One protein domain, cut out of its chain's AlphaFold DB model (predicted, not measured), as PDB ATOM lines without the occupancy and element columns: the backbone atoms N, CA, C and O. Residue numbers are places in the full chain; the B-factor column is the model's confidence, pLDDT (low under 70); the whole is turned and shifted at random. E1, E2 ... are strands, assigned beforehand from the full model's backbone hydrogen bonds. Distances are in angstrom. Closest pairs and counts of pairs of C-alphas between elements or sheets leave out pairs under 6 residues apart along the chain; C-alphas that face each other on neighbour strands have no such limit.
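This is residues 3 to 80 of the 91 residues of an uncharacterized protein of candidate division Zixibacteria bacterium DG_27 (UniProt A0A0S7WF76). One antiparallel sheet is curled like part of a barrel, with the bent hairpin of E2 and E3 folding its turn end over towards E5 and E6. At the other end of E2, residues 6 to 11 stick out in the turn of the E1 and E2 hairpin. The printed part has 78 residues, no named helix and six strands in the order E1 to E6, both along the chain and across the sheet; the class is all strand. It is only just loose, close to compact, with a radius of gyration of the C-alphas of 13.9 A and spans of 41 by 30 by 21 A.

E2, residues 10 to 26, is the longest strand at 35.2 A and bends by 100 degrees at residue 23. E3, residues 29 to 40, measures 30.5 A and bends by 70 degrees at residue 32. E4 is residues 51 to 57, 19.9 A, and E5 residues 64 to 70, 17.6 A. E1, residues 3 to 7, begins at C-alpha 3 (158.677, 255.968, 161.319); E6, residues 77 to 79, ends at C-alpha 79 (147.411, 242.321, 147.917).

The strongly twisted sheet is a meander, each strand the antiparallel neighbour of the one before. It is a folded sheet, bent back on itself: E1, E2 and E3 face E5 and E6, with E4 as the hinge. The closest C-alphas of E2 and E6, Val 26 and Glu 79, are 6.1 A apart. Within hydrogen-bond range are N 19 and O 35 of E2 and E3, 2.8 A; N 34 and O 56 of E3 and E4, 2.8 A; N 53 and O 68 of E4 and E5, 2.8 A; and N 67 and O 78 of E5 and E6, 2.8 A. Edge strand E1 has N 10 and O 7 with E2, 3.4 A.

The C-alphas of Gly 29 and Ala 44, the two farthest apart, are 41.1 A apart. The printed part has no cut and no long link. The pLDDT is under 70 at residues 3 to 14, 40 to 49 and 72 to 73.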
ATOM      1  N   ILE A   3     159.217 255.255 162.478       58.66
ATOM      2  CA  ILE A   3     158.677 255.968 161.319       58.66
ATOM      3  C   ILE A   3     157.832 257.107 161.878       58.66
ATOM      4  O   ILE A   3     156.913 256.859 162.663       58.66
ATOM      5  N   ASP A   4     158.154 258.337 161.487       49.06
ATOM      6  CA  ASP A   4     157.366 259.510 161.847       49.06
ATOM      7  C   ASP A   4     156.053 259.508 161.059       49.06
ATOM      8  O   ASP A   4     156.039 259.454 159.829       49.06
ATOM      9  N   ASN A   5     154.931 259.531 161.780       44.06
ATOM     10  CA  ASN A   5     153.594 259.609 161.205       44.06
ATOM     11  C   ASN A   5     153.018 261.009 161.430       44.06
ATOM     12  O   ASN A   5     152.839 261.428 162.575       44.06
ATOM     13  N   HIS A   6     152.694 261.711 160.344       46.34
ATOM     14  CA  HIS A   6     152.075 263.033 160.390       46.34
ATOM     15  C   HIS A   6     150.573 262.931 160.092       46.34
ATOM     16  O   HIS A   6     150.150 262.756 158.953       46.34
ATOM     17  N   THR A   7     149.751 263.052 161.134       46.66
ATOM     18  CA  THR A   7     148.288 263.208 161.062       46.66
ATOM     19  C   THR A   7     147.872 264.203 162.156       46.66
ATOM     20  O   THR A   7     148.392 264.147 163.268       46.66
ATOM     21  N   ASP A   8     146.995 265.160 161.841       50.97
ATOM     22  CA  ASP A   8     146.354 266.091 162.791       50.97
ATOM     23  C   ASP A   8     147.273 266.878 163.753       50.97
ATOM     24  O   ASP A   8     147.005 266.978 164.953       50.97
ATOM     25  N   ARG A   9     148.358 267.487 163.245       44.97
ATOM     26  CA  ARG A   9     149.276 268.367 164.017       44.97
ATOM     27  C   ARG A   9     149.889 267.726 165.283       44.97
ATOM     28  O   ARG A   9     150.413 268.446 166.133       44.97
ATOM     29  N   LYS A  10     149.870 266.393 165.419       41.56
ATOM     30  CA  LYS A  10     150.480 265.654 166.539       41.56
ATOM     31  C   LYS A  10     151.353 264.511 166.012       41.56
ATOM     32  O   LYS A  10     150.865 263.628 165.316       41.56
ATOM     33  N   ASN A  11     152.639 264.513 166.370       45.25
ATOM     34  CA  ASN A  11     153.551 263.407 166.075       45.25
ATOM     35  C   ASN A  11     153.333 262.302 167.114       45.25
ATOM     36  O   ASN A  11     153.724 262.453 168.271       45.25
ATOM     37  N   TYR A  12     152.703 261.199 166.712       54.44
ATOM     38  CA  TYR A  12     152.636 260.000 167.544       54.44
ATOM     39  C   TYR A  12     153.738 259.035 167.100       54.44
ATOM     40  O   TYR A  12     153.744 258.643 165.931       54.44
ATOM     41  N   PRO A  13     154.664 258.628 167.987       54.47
ATOM     42  CA  PRO A  13     155.687 257.660 167.624       54.47
ATOM     43  C   PRO A  13     155.023 256.323 167.279       54.47
ATOM     44  O   PRO A  13     154.372 255.700 168.124       54.47
ATOM     45  N   ILE A  14     155.189 255.875 166.033       64.12
ATOM     46  CA  ILE A  14     154.798 254.530 165.614       64.12
ATOM     47  C   ILE A  14     155.984 253.603 165.858       64.12
ATOM     48  O   ILE A  14     157.034 253.716 165.223       64.12
ATOM     49  N   GLU A  15     155.819 252.663 166.783       75.06
ATOM     50  CA  GLU A  15     156.789 251.592 166.978       75.06
ATOM     51  C   GLU A  15     156.506 250.486 165.962       75.06
ATOM     52  O   GLU A  15     155.451 249.862 166.000       75.06
ATOM     53  N   VAL A  16     157.438 250.213 165.049       82.06
ATOM     54  CA  VAL A  16     157.286 249.121 164.079       82.06
ATOM     55  C   VAL A  16     157.998 247.872 164.584       82.06
ATOM     56  O   VAL A  16     159.225 247.856 164.717       82.06
ATOM     57  N   LYS A  17     157.233 246.803 164.825       87.19
ATOM     58  CA  LYS A  17     157.770 245.486 165.186       87.19
ATOM     59  C   LYS A  17     157.944 244.633 163.937       87.19
ATOM     60  O   LYS A  17     156.968 244.340 163.253       87.19
ATOM     61  N   VAL A  18     159.169 244.180 163.682       91.12
ATOM     62  CA  VAL A  18     159.428 243.115 162.702       91.12
ATOM     63  C   VAL A  18     159.098 241.789 163.377       91.12
ATOM     64  O   VAL A  18     159.725 241.420 164.368       91.12
ATOM     65  N   ARG A  19     158.062 241.101 162.898       92.44
ATOM     66  CA  ARG A  19     157.555 239.872 163.520       92.44
ATOM     67  C   ARG A  19     158.278 238.628 163.030       92.44
ATOM     68  O   ARG A  19     158.572 237.758 163.840       92.44
ATOM     69  N   ARG A  20     158.509 238.531 161.720       94.31
ATOM     70  CA  ARG A  20     159.157 237.390 161.056       94.31
ATOM     71  C   ARG A  20     159.478 237.714 159.599       94.31
ATOM     72  O   ARG A  20     158.988 238.713 159.072       94.31
ATOM     73  N   ARG A  21     160.247 236.831 158.966       97.75
ATOM     74  CA  ARG A  21     160.455 236.766 157.517       97.75
ATOM     75  C   ARG A  21     159.639 235.602 156.948       97.75
ATOM     76  O   ARG A  21     159.641 234.531 157.550       97.75
ATOM     77  N   GLU A  22     158.933 235.806 155.842       97.88
ATOM     78  CA  GLU A  22     158.177 234.750 155.155       97.88
ATOM     79  C   GLU A  22     158.020 235.035 153.657       97.88
ATOM     80  O   GLU A  22     157.966 236.193 153.243       97.88
ATOM     81  N   THR A  23     157.924 233.980 152.849       98.44
ATOM     82  CA  THR A  23     157.643 234.086 151.414       98.44
ATOM     83  C   THR A  23     156.142 234.280 151.192       98.44
ATOM     84  O   THR A  23     155.323 233.495 151.674       98.44
ATOM     85  N   VAL A  24     155.766 235.321 150.449       98.31
ATOM     86  CA  VAL A  24     154.374 235.705 150.179       98.31
ATOM     87  C   VAL A  24     154.098 235.635 148.683       98.31
ATOM     88  O   VAL A  24     154.845 236.190 147.878       98.31
ATOM     89  N   ARG A  25     152.997 234.978 148.311       98.44
ATOM     90  CA  ARG A  25     152.503 234.902 146.932       98.44
ATOM     91  C   ARG A  25     151.266 235.783 146.770       98.44
ATOM     92  O   ARG A  25     150.325 235.659 147.548       98.44
ATOM     93  N   VAL A  26     151.287 236.637 145.753       98.31
ATOM     94  CA  VAL A  26     150.201 237.537 145.331       98.31
ATOM     95  C   VAL A  26     150.120 237.548 143.802       98.31
ATOM     96  O   VAL A  26     150.939 236.918 143.130       98.31
ATOM     97  N   GLN A  27     149.156 238.267 143.227       98.12
ATOM     98  CA  GLN A  27     149.017 238.358 141.769       98.12
ATOM     99  C   GLN A  27     150.257 238.970 141.091       98.12
ATOM    100  O   GLN A  27     150.631 238.523 140.010       98.12
ATOM    101  N   ALA A  28     150.947 239.901 141.756       97.56
ATOM    102  CA  ALA A  28     152.176 240.509 141.244       97.56
ATOM    103  C   ALA A  28     153.406 239.579 141.240       97.56
ATOM    104  O   ALA A  28     154.446 239.959 140.706       97.56
ATOM    105  N   GLY A  29     153.330 238.395 141.862       97.75
ATOM    106  CA  GLY A  29     154.447 237.455 141.944       97.75
ATOM    107  C   GLY A  29     154.638 236.823 143.322       97.75
ATOM    108  O   GLY A  29     153.730 236.768 144.153       97.75
ATOM    109  N   THR A  30     155.838 236.290 143.552       98.25
ATOM    110  CA  THR A  30     156.254 235.684 144.825       98.25
ATOM    111  C   THR A  30     157.451 236.450 145.372       98.25
ATOM    112  O   THR A  30     158.399 236.696 144.630       98.25
ATOM    113  N   PHE A  31     157.397 236.829 146.648       98.25
ATOM    114  CA  PHE A  31     158.364 237.734 147.266       98.25
ATOM    115  C   PHE A  31     158.781 237.229 148.644       98.25
ATOM    116  O   PHE A  31     157.924 236.855 149.448       98.25
ATOM    117  N   ASP A  32     160.070 237.307 148.959       98.44
ATOM    118  CA  ASP A  32     160.536 237.194 150.338       98.44
ATOM    119  C   ASP A  32     160.219 238.490 151.076       98.44
ATOM    120  O   ASP A  32     160.588 239.578 150.630       98.44
ATOM    121  N   CYS A  33     159.480 238.381 152.180       98.50
ATOM    122  CA  CYS A  33     158.925 239.530 152.880       98.50
ATOM    123  C   CYS A  33     159.292 239.557 154.361       98.50
ATOM    124  O   CYS A  33     159.421 238.523 155.015       98.50
ATOM    125  N   LEU A  34     159.342 240.764 154.920       97.94
ATOM    126  CA  LEU A  34     159.291 241.020 156.355       97.94
ATOM    127  C   LEU A  34     157.852 241.352 156.757       97.94
ATOM    128  O   LEU A  34     157.227 242.237 156.172       97.94
ATOM    129  N   LEU A  35     157.340 240.675 157.784       97.00
ATOM    130  CA  LEU A  35     156.057 241.000 158.397       97.00
ATOM    131  C   LEU A  35     156.246 242.089 159.452       97.00
ATOM    132  O   LEU A  35     156.853 241.857 160.500       97.00
ATOM    133  N   LEU A  36     155.680 243.257 159.187       94.31
ATOM    134  CA  LEU A  36     155.687 244.413 160.063       94.31
ATOM    135  C   LEU A  36     154.344 244.542 160.787       94.31
ATOM    136  O   LEU A  36     153.280 244.411 160.183       94.31
ATOM    137  N   GLU A  37     154.399 244.849 162.078       90.94
ATOM    138  CA  GLU A  37     153.245 245.266 162.871       90.94
ATOM    139  C   GLU A  37     153.532 246.645 163.479       90.94
ATOM    140  O   GLU A  37     154.323 246.736 164.427       90.94
ATOM    141  N   PRO A  38     152.944 247.727 162.938       84.75
ATOM    142  CA  PRO A  38     152.983 249.028 163.585       84.75
ATOM    143  C   PRO A  38     152.146 249.001 164.867       84.75
ATOM    144  O   PRO A  38     150.997 248.560 164.884       84.75
ATOM    145  N   VAL A  39     152.733 249.500 165.946       77.06
ATOM    146  CA  VAL A  39     152.115 249.651 167.258       77.06
ATOM    147  C   VAL A  39     152.001 251.144 167.536       77.06
ATOM    148  O   VAL A  39     152.999 251.835 167.744       77.06
ATOM    149  N   LEU A  40     150.765 251.645 167.521       67.69
ATOM    150  CA  LEU A  40     150.460 253.020 167.901       67.69
ATOM    151  C   LEU A  40     150.548 253.145 169.425       67.69
ATOM    152  O   LEU A  40     149.791 252.498 170.148       67.69
ATOM    153  N   ARG A  41     151.444 253.999 169.921       58.03
ATOM    154  CA  ARG A  41     151.436 254.423 171.324       58.03
ATOM    155  C   ARG A  41     150.556 255.666 171.438       58.03
ATOM    156  O   ARG A  41     151.036 256.771 171.214       58.03
ATOM    157  N   THR A  42     149.270 255.497 171.752       55.94
ATOM    158  CA  THR A  42     148.402 256.632 172.116       55.94
ATOM    159  C   THR A  42     148.124 256.622 173.616       55.94
ATOM    160  O   THR A  42     147.900 255.564 174.199       55.94
ATOM    161  N   SER A  43     148.162 257.797 174.241       52.28
ATOM    162  CA  SER A  43     147.978 257.994 175.685       52.28
ATOM    163  C   SER A  43     146.551 258.388 176.085       52.28
ATOM    164  O   SER A  43     146.301 258.619 177.263       52.28
ATOM    165  N   ALA A  44     145.596 258.461 175.153       43.81
ATOM    166  CA  ALA A  44     144.248 258.932 175.462       43.81
ATOM    167  C   ALA A  44     143.164 258.127 174.735       43.81
ATOM    168  O   ALA A  44     143.000 258.279 173.530       43.81
ATOM    169  N   ILE A  45     142.422 257.323 175.513       43.81
ATOM    170  CA  ILE A  45     140.984 256.963 175.410       43.81
ATOM    171  C   ILE A  45     140.498 256.261 174.122       43.81
ATOM    172  O   ILE A  45     139.475 255.585 174.137       43.81
ATOM    173  N   PHE A  46     141.258 256.291 173.036       46.97
ATOM    174  CA  PHE A  46     141.014 255.519 171.831       46.97
ATOM    175  C   PHE A  46     142.015 254.375 171.791       46.97
ATOM    176  O   PHE A  46     143.065 254.446 171.150       46.97
ATOM    177  N   GLU A  47     141.680 253.293 172.494       51.62
ATOM    178  CA  GLU A  47     142.196 251.973 172.156       51.62
ATOM    179  C   GLU A  47     141.823 251.711 170.694       51.62
ATOM    180  O   GLU A  47     140.736 251.221 170.383       51.62
ATOM    181  N   ASN A  48     142.710 252.058 169.764       54.62
ATOM    182  CA  ASN A  48     142.646 251.538 168.411       54.62
ATOM    183  C   ASN A  48     142.893 250.028 168.523       54.62
ATOM    184  O   ASN A  48     144.010 249.550 168.356       54.62
ATOM    185  N   LYS A  49     141.837 249.261 168.825       59.19
ATOM    186  CA  LYS A  49     141.823 247.788 168.942       59.19
ATOM    187  C   LYS A  49     142.137 247.078 167.614       59.19
ATOM    188  O   LYS A  49     142.000 245.862 167.506       59.19
ATOM    189  N   GLY A  50     142.512 247.838 166.588       72.75
ATOM    190  CA  GLY A  50     142.913 247.357 165.284       72.75
ATOM    191  C   GLY A  50     144.367 246.915 165.268       72.75
ATOM    192  O   GLY A  50     145.255 247.714 165.543       72.75
ATOM    193  N   ARG A  51     144.629 245.666 164.881       84.19
ATOM    194  CA  ARG A  51     145.978 245.225 164.504       84.19
ATOM    195  C   ARG A  51     146.153 245.408 163.005       84.19
ATOM    196  O   ARG A  51     145.292 244.977 162.238       84.19
ATOM    197  N   LEU A  52     147.261 246.011 162.594       87.56
ATOM    198  CA  LEU A  52     147.654 246.108 161.194       87.56
ATOM    199  C   LEU A  52     148.905 245.262 160.970       87.56
ATOM    200  O   LEU A  52     149.855 245.326 161.741       87.56
ATOM    201  N   PHE A  53     148.890 244.482 159.902       93.12
ATOM    202  CA  PHE A  53     150.013 243.687 159.442       93.12
ATOM    203  C   PHE A  53     150.369 244.112 158.027       93.12
ATOM    204  O   PHE A  53     149.484 244.180 157.171       93.12
ATOM    205  N   ILE A  54     151.645 244.389 157.790       95.62
ATOM    206  CA  ILE A  54     152.164 244.832 156.498       95.62
ATOM    207  C   ILE A  54     153.319 243.914 156.123       95.62
ATOM    208  O   ILE A  54     154.294 243.815 156.860       95.62
ATOM    209  N   TRP A  55     153.214 243.250 154.980       97.94
ATOM    210  CA  TRP A  55     154.316 242.519 154.375       97.94
ATOM    211  C   TRP A  55     155.019 243.446 153.403       97.94
ATOM    212  O   TRP A  55     154.384 243.959 152.479       97.94
ATOM    213  N   VAL A  56     156.311 243.649 153.618       97.62
ATOM    214  CA  VAL A  56     157.184 244.398 152.711       97.62
ATOM    215  C   VAL A  56     158.265 243.483 152.167       97.62
ATOM    216  O   VAL A  56     158.682 242.581 152.890       97.62
ATOM    217  N   THR A  57     158.744 243.710 150.943       97.62
ATOM    218  CA  THR A  57     159.887 242.969 150.389       97.62
ATOM    219  C   THR A  57     161.088 243.039 151.324       97.62
ATOM    220  O   THR A  57     161.339 244.056 151.974       97.62
ATOM    221  N   ASP A  58     161.857 241.961 151.398       97.25
ATOM    222  CA  ASP A  58     163.108 241.931 152.144       97.25
ATOM    223  C   ASP A  58     164.299 242.386 151.290       97.25
ATOM    224  O   ASP A  58     165.286 241.682 151.102       97.25
ATOM    225  N   ASP A  59     164.195 243.596 150.751       93.69
ATOM    226  CA  ASP A  59     165.240 244.260 149.977       93.69
ATOM    227  C   ASP A  59     165.383 245.719 150.429       93.69
ATOM    228  O   ASP A  59     164.731 246.174 151.371       93.69
ATOM    229  N   GLN A  60     166.261 246.482 149.790       91.00
ATOM    230  CA  GLN A  60     166.458 247.895 150.122       91.00
ATOM    231  C   GLN A  60     165.213 248.773 149.905       91.00
ATOM    232  O   GLN A  60     165.121 249.839 150.505       91.00
ATOM    233  N   TYR A  61     164.255 248.336 149.082       90.50
ATOM    234  CA  TYR A  61     163.082 249.126 148.715       90.50
ATOM    235  C   TYR A  61     161.929 248.957 149.702       90.50
ATOM    236  O   TYR A  61     161.108 249.865 149.815       90.50
ATOM    237  N   LYS A  62     161.865 247.821 150.417       94.06
ATOM    238  CA  LYS A  62     160.797 247.516 151.390       94.06
ATOM    239  C   LYS A  62     159.401 247.769 150.790       94.06
ATOM    240  O   LYS A  62     158.518 248.336 151.433       94.06
ATOM    241  N   MET A  63     159.212 247.351 149.540       96.12
ATOM    242  CA  MET A  63     157.982 247.534 148.777       96.12
ATOM    243  C   MET A  63     156.823 246.781 149.449       96.12
ATOM    244  O   MET A  63     156.967 245.588 149.721       96.12
ATOM    245  N   PRO A  64     155.660 247.412 149.693       96.69
ATOM    246  CA  PRO A  64     154.491 246.720 150.232       96.69
ATOM    247  C   PRO A  64     153.961 245.640 149.277       96.69
ATOM    248  O   PRO A  64     153.626 245.920 148.128       96.69
ATOM    249  N   VAL A  65     153.841 244.408 149.772       98.38
ATOM    250  CA  VAL A  65     153.347 243.236 149.024       98.38
ATOM    251  C   VAL A  65     151.930 242.857 149.454       98.38
ATOM    252  O   VAL A  65     151.100 242.472 148.632       98.38
ATOM    253  N   LYS A  66     151.630 242.960 150.752       97.94
ATOM    254  CA  LYS A  66     150.327 242.598 151.325       97.94
ATOM    255  C   LYS A  66     150.048 243.400 152.586       97.94
ATOM    256  O   LYS A  66     150.962 243.712 153.345       97.94
ATOM    257  N   MET A  67     148.779 243.686 152.851       95.62
ATOM    258  CA  MET A  67     148.319 244.285 154.101       95.62
ATOM    259  C   MET A  67     147.102 243.541 154.628       95.62
ATOM    260  O   MET A  67     146.220 243.151 153.863       95.62
ATOM    261  N   LYS A  68     147.033 243.365 155.946       93.06
ATOM    262  CA  LYS A  68     145.873 242.789 156.624       93.06
ATOM    263  C   LYS A  68     145.561 243.583 157.878       93.06
ATOM    264  O   LYS A  68     146.407 243.686 158.766       93.06
ATOM    265  N   SER A  69     144.343 244.097 157.974       88.50
ATOM    266  CA  SER A  69     143.835 244.689 159.208       88.50
ATOM    267  C   SER A  69     142.930 243.703 159.939       88.50
ATOM    268  O   SER A  69     142.216 242.904 159.330       88.50
ATOM    269  N   LYS A  70     142.960 243.752 161.266       79.62
ATOM    270  CA  LYS A  70     141.997 243.086 162.138       79.62
ATOM    271  C   LYS A  70     141.475 244.126 163.115       79.62
ATOM    272  O   LYS A  70     142.167 244.438 164.078       79.62
ATOM    273  N   VAL A  71     140.295 244.669 162.842       74.06
ATOM    274  CA  VAL A  71     139.565 245.599 163.716       74.06
ATOM    275  C   VAL A  71     138.353 244.889 164.319       74.06
ATOM    276  O   VAL A  71     137.956 243.820 163.863       74.06
ATOM    277  N   VAL A  72     137.753 245.467 165.361       66.38
ATOM    278  CA  VAL A  72     136.615 244.853 166.077       66.38
ATOM    279  C   VAL A  72     135.432 244.564 165.142       66.38
ATOM    280  O   VAL A  72     134.748 243.564 165.313       66.38
ATOM    281  N   VAL A  73     135.233 245.406 164.126       67.38
ATOM    282  CA  VAL A  73     134.091 245.343 163.196       67.38
ATOM    283  C   VAL A  73     134.415 244.543 161.918       67.38
ATOM    284  O   VAL A  73     133.561 244.387 161.053       67.38
ATOM    285  N   GLY A  74     135.630 243.992 161.777       74.56
ATOM    286  CA  GLY A  74     135.982 243.159 160.624       74.56
ATOM    287  C   GLY A  74     137.465 243.143 160.262       74.56
ATOM    288  O   GLY A  74     138.349 243.522 161.031       74.56
ATOM    289  N   SER A  75     137.752 242.683 159.050       83.50
ATOM    290  CA  SER A  75     139.106 242.646 158.501       83.50
ATOM    291  C   SER A  75     139.079 242.980 157.025       83.50
ATOM    292  O   SER A  75     138.244 242.438 156.303       83.50
ATOM    293  N   PHE A  76     140.031 243.787 156.566       88.69
ATOM    294  CA  PHE A  76     140.317 243.909 155.139       88.69
ATOM    295  C   PHE A  76     141.697 243.328 154.831       88.69
ATOM    296  O   PHE A  76     142.608 243.357 155.664       88.69
ATOM    297  N   THR A  77     141.831 242.780 153.625       93.75
ATOM    298  CA  THR A  77     143.099 242.310 153.065       93.75
ATOM    299  C   THR A  77     143.324 243.028 151.743       93.75
ATOM    300  O   THR A  77     142.411 243.093 150.926       93.75
ATOM    301  N   ALA A  78     144.526 243.557 151.544       95.69
ATOM    302  CA  ALA A  78     144.974 244.122 150.279       95.69
ATOM    303  C   ALA A  78     146.222 243.364 149.817       95.69
ATOM    304  O   ALA A  78     147.100 243.073 150.632       95.69
ATOM    305  N   GLU A  79     146.294 243.042 148.530       98.06
ATOM    306  CA  GLU A  79     147.411 242.321 147.917       98.06
ATOM    307  C   GLU A  79     147.924 243.090 146.706       98.06
ATOM    308  O   GLU A  79     147.141 243.678 145.955       98.06
ATOM    309  N   LEU A  80     149.244 243.095 146.524       97.62
ATOM    310  CA  LEU A  80     149.870 243.729 145.377       97.62
ATOM    311  C   LEU A  80     149.456 242.996 144.100       97.62
ATOM    312  O   LEU A  80     149.710 241.798 143.927       97.62
TER     313      LEU A  80